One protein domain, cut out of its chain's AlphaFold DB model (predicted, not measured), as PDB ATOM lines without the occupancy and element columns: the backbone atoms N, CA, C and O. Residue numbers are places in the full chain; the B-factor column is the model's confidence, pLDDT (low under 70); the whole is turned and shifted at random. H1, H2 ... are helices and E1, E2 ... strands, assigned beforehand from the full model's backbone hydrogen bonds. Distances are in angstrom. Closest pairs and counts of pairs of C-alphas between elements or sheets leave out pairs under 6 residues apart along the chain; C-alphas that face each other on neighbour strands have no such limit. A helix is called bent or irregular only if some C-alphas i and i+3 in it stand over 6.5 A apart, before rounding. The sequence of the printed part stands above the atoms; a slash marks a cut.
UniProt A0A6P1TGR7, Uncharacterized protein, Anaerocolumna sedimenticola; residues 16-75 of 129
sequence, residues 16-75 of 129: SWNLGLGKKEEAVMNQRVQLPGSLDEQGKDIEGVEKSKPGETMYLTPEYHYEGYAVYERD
ATOM      1  N   SER A  16       8.422  52.256   7.442       97.00
ATOM      2  CA  SER A  16       8.421  50.870   6.977       97.00
ATOM      3  C   SER A  16       7.863  49.910   8.025       97.00
ATOM      4  O   SER A  16       8.375  49.841   9.142       97.00
ATOM      5  N   TRP A  17       6.887  49.105   7.622       98.12
ATOM      6  CA  TRP A  17       6.324  48.000   8.399       98.12
ATOM      7  C   TRP A  17       6.594  46.671   7.696       98.12
ATOM      8  O   TRP A  17       6.680  46.631   6.466       98.12
ATOM      9  N   ASN A  18       6.726  45.587   8.463       98.25
ATOM     10  CA  ASN A  18       6.672  44.239   7.904       98.25
ATOM     11  C   ASN A  18       5.223  43.949   7.493       98.25
ATOM     12  O   ASN A  18       4.284  44.318   8.202       98.25
ATOM     13  N   LEU A  19       5.055  43.279   6.361       98.44
ATOM     14  CA  LEU A  19       3.766  42.946   5.771       98.44
ATOM     15  C   LEU A  19       3.685  41.443   5.505       98.44
ATOM     16  O   LEU A  19       4.613  40.852   4.949       98.44
ATOM     17  N   GLY A  20       2.543  40.859   5.854       98.12
ATOM     18  CA  GLY A  20       2.125  39.534   5.415       98.12
ATOM     19  C   GLY A  20       0.688  39.578   4.907       98.12
ATOM     20  O   GLY A  20      -0.190  40.147   5.556       98.12
ATOM     21  N   LEU A  21       0.439  38.996   3.737       97.50
ATOM     22  CA  LEU A  21      -0.905  38.898   3.165       97.50
ATOM     23  C   LEU A  21      -1.610  37.640   3.691       97.50
ATOM     24  O   LEU A  21      -0.984  36.591   3.840       97.50
ATOM     25  N   GLY A  22      -2.911  37.738   3.956       97.00
ATOM     26  CA  GLY A  22      -3.721  36.675   4.550       97.00
ATOM     27  C   GLY A  22      -4.118  36.933   6.005       97.00
ATOM     28  O   GLY A  22      -3.886  37.999   6.581       97.00
ATOM     29  N   LYS A  23      -4.791  35.948   6.609       96.50
ATOM     30  CA  LYS A  23      -5.192  36.011   8.024       96.50
ATOM     31  C   LYS A  23      -3.967  35.911   8.931       96.50
ATOM     32  O   LYS A  23      -2.950  35.358   8.535       96.50
ATOM     33  N   LYS A  24      -4.086  36.382  10.178       95.25
ATOM     34  CA  LYS A  24      -2.977  36.421  11.148       95.25
ATOM     35  C   LYS A  24      -2.240  35.087  11.305       95.25
ATOM     36  O   LYS A  24      -1.026  35.091  11.469       95.25
ATOM     37  N   GLU A  25      -2.961  33.975  11.269       94.31
ATOM     38  CA  GLU A  25      -2.424  32.626  11.470       94.31
ATOM     39  C   GLU A  25      -1.726  32.054  10.223       94.31
ATOM     40  O   GLU A  25      -0.978  31.086  10.329       94.31
ATOM     41  N   GLU A  26      -1.982  32.637   9.052       94.81
ATOM     42  CA  GLU A  26      -1.531  32.156   7.740       94.81
ATOM     43  C   GLU A  26      -0.493  33.098   7.108       94.81
ATOM     44  O   GLU A  26       0.304  32.677   6.271       94.81
ATOM     45  N   ALA A  27      -0.511  34.373   7.499       96.06
ATOM     46  CA  ALA A  27       0.320  35.417   6.929       96.06
ATOM     47  C   ALA A  27       1.804  35.172   7.223       96.06
ATOM     48  O   ALA A  27       2.235  35.084   8.374       96.06
ATOM     49  N   VAL A  28       2.598  35.123   6.158       96.81
ATOM     50  CA  VAL A  28       4.058  35.078   6.237       96.81
ATOM     51  C   VAL A  28       4.580  36.510   6.139       96.81
ATOM     52  O   VAL A  28       4.320  37.188   5.151       96.81
ATOM     53  N   MET A  29       5.321  36.973   7.149       96.81
ATOM     54  CA  MET A  29       5.877  38.334   7.214       96.81
ATOM     55  C   MET A  29       7.143  38.465   6.349       96.81
ATOM     56  O   MET A  29       8.250  38.616   6.863       96.81
ATOM     57  N   ASN A  30       7.000  38.335   5.031       96.31
ATOM     58  CA  ASN A  30       8.110  38.296   4.068       96.31
ATOM     59  C   ASN A  30       8.254  39.569   3.221       96.31
ATOM     60  O   ASN A  30       9.154  39.640   2.385       96.31
ATOM     61  N   GLN A  31       7.390  40.562   3.421       96.69
ATOM     62  CA  GLN A  31       7.366  41.789   2.631       96.69
ATOM     63  C   GLN A  31       7.446  43.025   3.522       96.69
ATOM     64  O   GLN A  31       7.345  42.944   4.748       96.69
ATOM     65  N   ARG A  32       7.641  44.190   2.904       97.31
ATOM     66  CA  ARG A  32       7.600  45.485   3.587       97.31
ATOM     67  C   ARG A  32       6.683  46.448   2.859       97.31
ATOM     68  O   ARG A  32       6.558  46.387   1.643       97.31
ATOM     69  N   VAL A  33       6.079  47.351   3.619       97.38
ATOM     70  CA  VAL A  33       5.164  48.382   3.116       97.38
ATOM     71  C   VAL A  33       5.404  49.692   3.856       97.38
ATOM     72  O   VAL A  33       5.792  49.680   5.027       97.38
ATOM     73  N   GLN A  34       5.210  50.823   3.180       97.50
ATOM     74  CA  GLN A  34       5.253  52.138   3.811       97.50
ATOM     75  C   GLN A  34       3.864  52.522   4.318       97.50
ATOM     76  O   GLN A  34       2.874  52.400   3.596       97.50
ATOM     77  N   LEU A  35       3.797  53.002   5.557       96.06
ATOM     78  CA  LEU A  35       2.601  53.609   6.133       96.06
ATOM     79  C   LEU A  35       2.891  55.076   6.500       96.06
ATOM     80  O   LEU A  35       3.976  55.353   7.009       96.06
ATOM     81  N   PRO A  36       1.947  56.010   6.285       95.88
ATOM     82  CA  PRO A  36       0.612  55.796   5.721       95.88
ATOM     83  C   PRO A  36       0.641  55.473   4.215       95.88
ATOM     84  O   PRO A  36       1.539  55.892   3.493       95.88
ATOM     85  N   GLY A  37      -0.359  54.725   3.754       92.94
ATOM     86  CA  GLY A  37      -0.517  54.309   2.360       92.94
ATOM     87  C   GLY A  37      -1.398  53.067   2.247       92.94
ATOM     88  O   GLY A  37      -1.641  52.375   3.238       92.94
ATOM     89  N   SER A  38      -1.897  52.785   1.048       92.50
ATOM     90  CA  SER A  38      -2.694  51.590   0.750       92.50
ATOM     91  C   SER A  38      -1.904  50.550  -0.051       92.50
ATOM     92  O   SER A  38      -0.909  50.867  -0.705       92.50
ATOM     93  N   LEU A  39      -2.365  49.295  -0.015       93.62
ATOM     94  CA  LEU A  39      -1.826  48.230  -0.869       93.62
ATOM     95  C   LEU A  39      -2.126  48.485  -2.353       93.62
ATOM     96  O   LEU A  39      -1.329  48.101  -3.196       93.62
ATOM     97  N   ASP A  40      -3.221  49.177  -2.669       90.56
ATOM     98  CA  ASP A  40      -3.579  49.538  -4.045       90.56
ATOM     99  C   ASP A  40      -2.587  50.568  -4.629       90.56
ATOM    100  O   ASP A  40      -2.223  50.496  -5.801       90.56
ATOM    101  N   GLU A  41      -2.091  51.502  -3.808       91.19
ATOM    102  CA  GLU A  41      -1.079  52.495  -4.215       91.19
ATOM    103  C   GLU A  41       0.329  51.892  -4.345       91.19
ATOM    104  O   GLU A  41       1.098  52.303  -5.212       91.19
ATOM    105  N   GLN A  42       0.676  50.928  -3.486       94.00
ATOM    106  CA  GLN A  42       2.016  50.322  -3.414       94.00
ATOM    107  C   GLN A  42       2.110  48.952  -4.105       94.00
ATOM    108  O   GLN A  42       3.177  48.345  -4.140       94.00
ATOM    109  N   GLY A  43       1.008  48.460  -4.677       91.00
ATOM    110  CA  GLY A  43       0.838  47.067  -5.099       91.00
ATOM    111  C   GLY A  43       1.826  46.568  -6.146       91.00
ATOM    112  O   GLY A  43       2.091  45.374  -6.211       91.00
ATOM    113  N   LYS A  44       2.438  47.469  -6.923       91.06
ATOM    114  CA  LYS A  44       3.501  47.116  -7.873       91.06
ATOM    115  C   LYS A  44       4.685  46.405  -7.214       91.06
ATOM    116  O   LYS A  44       5.293  45.547  -7.850       91.06
ATOM    117  N   ASP A  45       4.997  46.782  -5.979       90.56
ATOM    118  CA  ASP A  45       6.169  46.312  -5.242       90.56
ATOM    119  C   ASP A  45       5.805  45.250  -4.184       90.56
ATOM    120  O   ASP A  45       6.661  44.846  -3.398       90.56
ATOM    121  N   ILE A  46       4.544  44.790  -4.163       93.50
ATOM    122  CA  ILE A  46       4.019  43.825  -3.190       93.50
ATOM    123  C   ILE A  46       3.546  42.566  -3.926       93.50
ATOM    124  O   ILE A  46       2.538  42.557  -4.632       93.50
ATOM    125  N   GLU A  47       4.269  41.470  -3.734       93.25
ATOM    126  CA  GLU A  47       3.900  40.148  -4.224       93.25
ATOM    127  C   GLU A  47       2.564  39.690  -3.615       93.25
ATOM    128  O   GLU A  47       2.357  39.739  -2.401       93.25
ATOM    129  N   GLY A  48       1.656  39.222  -4.475       90.75
ATOM    130  CA  GLY A  48       0.298  38.813  -4.100       90.75
ATOM    131  C   GLY A  48      -0.754  39.920  -4.226       90.75
ATOM    132  O   GLY A  48      -1.939  39.632  -4.069       90.75
ATOM    133  N   VAL A  49      -0.353  41.152  -4.556       92.19
ATOM    134  CA  VAL A  49      -1.275  42.194  -5.025       92.19
ATOM    135  C   VAL A  49      -1.414  42.093  -6.542       92.19
ATOM    136  O   VAL A  49      -0.425  41.988  -7.271       92.19
ATOM    137  N   GLU A  50      -2.648  42.098  -7.038       90.88
ATOM    138  CA  GLU A  50      -2.922  41.862  -8.454       90.88
ATOM    139  C   GLU A  50      -3.025  43.170  -9.236       90.88
ATOM    140  O   GLU A  50      -3.466  44.200  -8.724       90.88
ATOM    141  N   LYS A  51      -2.649  43.129 -10.519       88.62
ATOM    142  CA  LYS A  51      -2.932  44.229 -11.442       88.62
ATOM    143  C   LYS A  51      -4.406  44.187 -11.842       88.62
ATOM    144  O   LYS A  51      -4.897  43.151 -12.294       88.62
ATOM    145  N   SER A  52      -5.090  45.320 -11.751       84.81
ATOM    146  CA  SER A  52      -6.492  45.436 -12.143       84.81
ATOM    147  C   SER A  52      -6.693  45.137 -13.634       84.81
ATOM    148  O   SER A  52      -5.873  45.498 -14.486       84.81
ATOM    149  N   LYS A  53      -7.804  44.473 -13.979       79.56
ATOM    150  CA  LYS A  53      -8.128  44.127 -15.374       79.56
ATOM    151  C   LYS A  53      -8.585  45.375 -16.148       79.56
ATOM    152  O   LYS A  53      -9.470  46.083 -15.670       79.56
ATOM    153  N   PRO A  54      -8.064  45.633 -17.364       67.25
ATOM    154  CA  PRO A  54      -8.573  46.711 -18.208       67.25
ATOM    155  C   PRO A  54     -10.006  46.390 -18.658       67.25
ATOM    156  O   PRO A  54     -10.217  45.358 -19.296       67.25
ATOM    157  N   GLY A  55     -10.986  47.250 -18.359       61.41
ATOM    158  CA  GLY A  55     -12.346  47.086 -18.898       61.41
ATOM    159  C   GLY A  55     -13.516  47.547 -18.028       61.41
ATOM    160  O   GLY A  55     -14.644  47.546 -18.509       61.41
ATOM    161  N   GLU A  56     -13.292  47.983 -16.788       55.38
ATOM    162  CA  GLU A  56     -14.325  48.676 -16.006       55.38
ATOM    163  C   GLU A  56     -14.375  50.155 -16.408       55.38
ATOM    164  O   GLU A  56     -13.911  51.049 -15.710       55.38
ATOM    165  N   THR A  57     -14.910  50.421 -17.596       52.09
ATOM    166  CA  THR A  57     -14.852  51.712 -18.306       52.09
ATOM    167  C   THR A  57     -15.632  52.865 -17.643       52.09
ATOM    168  O   THR A  57     -15.888  53.873 -18.296       52.09
ATOM    169  N   MET A  58     -16.036  52.739 -16.373       54.50
ATOM    170  CA  MET A  58     -16.863  53.716 -15.644       54.50
ATOM    171  C   MET A  58     -16.384  54.029 -14.211       54.50
ATOM    172  O   MET A  58     -17.046  54.812 -13.531       54.50
ATOM    173  N   TYR A  59     -15.254  53.480 -13.746       56.00
ATOM    174  CA  TYR A  59     -14.749  53.726 -12.386       56.00
ATOM    175  C   TYR A  59     -13.283  54.178 -12.373       56.00
ATOM    176  O   TYR A  59     -12.505  53.877 -13.275       56.00
ATOM    177  N   LEU A  60     -12.908  54.906 -11.316       70.69
ATOM    178  CA  LEU A  60     -11.518  55.160 -10.925       70.69
ATOM    179  C   LEU A  60     -10.914  53.858 -10.370       70.69
ATOM    180  O   LEU A  60     -10.662  53.748  -9.172       70.69
ATOM    181  N   THR A  61     -10.759  52.842 -11.219       74.06
ATOM    182  CA  THR A  61     -10.172  51.563 -10.815       74.06
ATOM    183  C   THR A  61      -8.677  51.777 -10.553       74.06
ATOM    184  O   THR A  61      -7.970  52.228 -11.462       74.06
ATOM    185  N   PRO A  62      -8.171  51.501  -9.336       81.06
ATOM    186  CA  PRO A  62      -6.745  51.612  -9.051       81.06
ATOM    187  C   PRO A  62      -5.950  50.634  -9.927       81.06
ATOM    188  O   PRO A  62      -6.468  49.589 -10.322       81.06
ATOM    189  N   GLU A  63      -4.699  50.963 -10.266       86.88
ATOM    190  CA  GLU A  63      -3.884  50.114 -11.156       86.88
ATOM    191  C   GLU A  63      -3.622  48.729 -10.548       86.88
ATOM    192  O   GLU A  63      -3.581  47.732 -11.273       86.88
ATOM    193  N   TYR A  64      -3.499  48.674  -9.224       90.50
ATOM    194  CA  TYR A  64      -3.345  47.458  -8.442       90.50
ATOM    195  C   TYR A  64      -4.488  47.339  -7.441       90.50
ATOM    196  O   TYR A  64      -5.034  48.348  -6.993       90.50
ATOM    197  N   HIS A  65      -4.847  46.108  -7.099       90.38
ATOM    198  CA  HIS A  65      -5.910  45.834  -6.151       90.38
ATOM    199  C   HIS A  65      -5.576  44.629  -5.279       90.38
ATOM    200  O   HIS A  65      -5.153  43.582  -5.776       90.38
ATOM    201  N   TYR A  66      -5.813  44.773  -3.977       92.56
ATOM    202  CA  TYR A  66      -5.787  43.660  -3.036       92.56
ATOM    203  C   TYR A  66      -7.113  43.524  -2.286       92.56
ATOM    204  O   TYR A  66      -7.570  44.454  -1.618       92.56
ATOM    205  N   GLU A  67      -7.683  42.319  -2.325       91.38
ATOM    206  CA  GLU A  67      -8.850  41.942  -1.532       91.38
ATOM    207  C   GLU A  67      -8.475  40.827  -0.550       91.38
ATOM    208  O   GLU A  67      -8.120  39.716  -0.941       91.38
ATOM    209  N   GLY A  68      -8.552  41.118   0.748       94.06
ATOM    210  CA  GLY A  68      -8.233  40.141   1.783       94.06
ATOM    211  C   GLY A  68      -7.794  40.771   3.097       94.06
ATOM    212  O   GLY A  68      -7.823  41.989   3.279       94.06
ATOM    213  N   TYR A  69      -7.388  39.910   4.026       96.56
ATOM    214  CA  TYR A  69      -6.733  40.326   5.262       96.56
ATOM    215  C   TYR A  69      -5.260  40.628   4.992       96.56
ATOM    216  O   TYR A  69      -4.621  39.927   4.219       96.56
ATOM    217  N   ALA A  70      -4.714  41.631   5.666       97.25
ATOM    218  CA  ALA A  70      -3.285  41.902   5.674       97.25
ATOM    219  C   ALA A  70      -2.831  42.124   7.117       97.25
ATOM    220  O   ALA A  70      -3.543  42.730   7.923       97.25
ATOM    221  N   VAL A  71      -1.653  41.606   7.437       98.06
ATOM    222  CA  VAL A  71      -1.013  41.721   8.742       98.06
ATOM    223  C   VAL A  71       0.139  42.701   8.616       98.06
ATOM    224  O   VAL A  71       1.013  42.529   7.770       98.06
ATOM    225  N   TYR A  72       0.134  43.711   9.478       97.81
ATOM    226  CA  TYR A  72       1.179  44.720   9.582       97.81
ATOM    227  C   TYR A  72       1.873  44.549  10.931       97.81
ATOM    228  O   TYR A  72       1.201  44.449  11.960       97.81
ATOM    229  N   GLU A  73       3.202  44.515  10.937       97.56
ATOM    230  CA  GLU A  73       3.997  44.352  12.156       97.56
ATOM    231  C   GLU A  73       5.182  45.314  12.183       97.56
ATOM    232  O   GLU A  73       5.852  45.538  11.170       97.56
ATOM    233  N   ARG A  74       5.435  45.882  13.361       95.94
ATOM    234  CA  ARG A  74       6.587  46.732  13.634       95.94
ATOM    235  C   ARG A  74       6.875  46.749  15.129       95.94
ATOM    236  O   ARG A  74       5.952  46.906  15.925       95.94
ATOM    237  N   ASP A  75       8.158  46.686  15.463       93.50
ATOM    238  CA  ASP A  75       8.653  46.933  16.812       93.50
ATOM    239  C   ASP A  75       9.005  48.411  16.991       93.50
ATOM    240  O   ASP A  75       9.529  49.068  16.082       93.50
TER     241      ASP A  75
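What this domain is: This is residues 16 to 75 of the 129 residues of an uncharacterized protein of Anaerocolumna sedimenticola (UniProt A0A6P1TGR7). With little regular structure, this is a small, strongly twisted three-stranded sheet grazed by one short helix, with a long loop beyond whose residues 55 to 60 stick out. The 60 printed residues run E1, E2, H1, E3; the sheet, E2-E1-E3, is antiparallel, and the class is mixed, with 22 residues in named elements. It is only just compact, close to loose, with radius of gyration of the C-alphas 12.5 A and spans of 42 by 22 by 14 A.

How they stand to each other: E1, residues 16 to 21, is antiparallel to E3, residues 70 to 73, at 145 degrees, with N 18 and O 73 2.8 A apart. E1 and E2, residues 31 to 35, form an antiparallel hairpin at 125 degrees, with N 19 and O 31 2.8 A apart. H1, residues 39 to 45, only grazes the sheet; the closest C-alphas of E2 and H1, Val 33 and Gln 42, are 7.5 A apart. H1 is irregular, C-alphas 41 and 44 being 8.0 A apart; 1 of 3 O i to N i+4 pairs and 2 of 4 O i to N i+3 pairs are within hydrogen-bond range. E2, H1 and E3 form a split strand-helix-strand unit, two strands of one sheet with a helix between them along the chain and E1 between them in the sheet, and its crossover is right-handed.

Where its parts are: E1 spans 15.6 A from C-alpha 16 at (8.421, 50.870, 6.977), E2 13.2 A, H1 9.3 A, and E3 10.1 A to C-alpha 73 at (3.997, 44.352, 12.156).

The domain as a whole: The C-alphas farthest apart, of Thr 57 and Asp 75, are 42.5 A apart. The printed part has no cut. The link from H1 to E3 is long, with residues 50 to 51 paired antiparallel with 64 to 65. Residues 54 to 59 have pLDDT under 70.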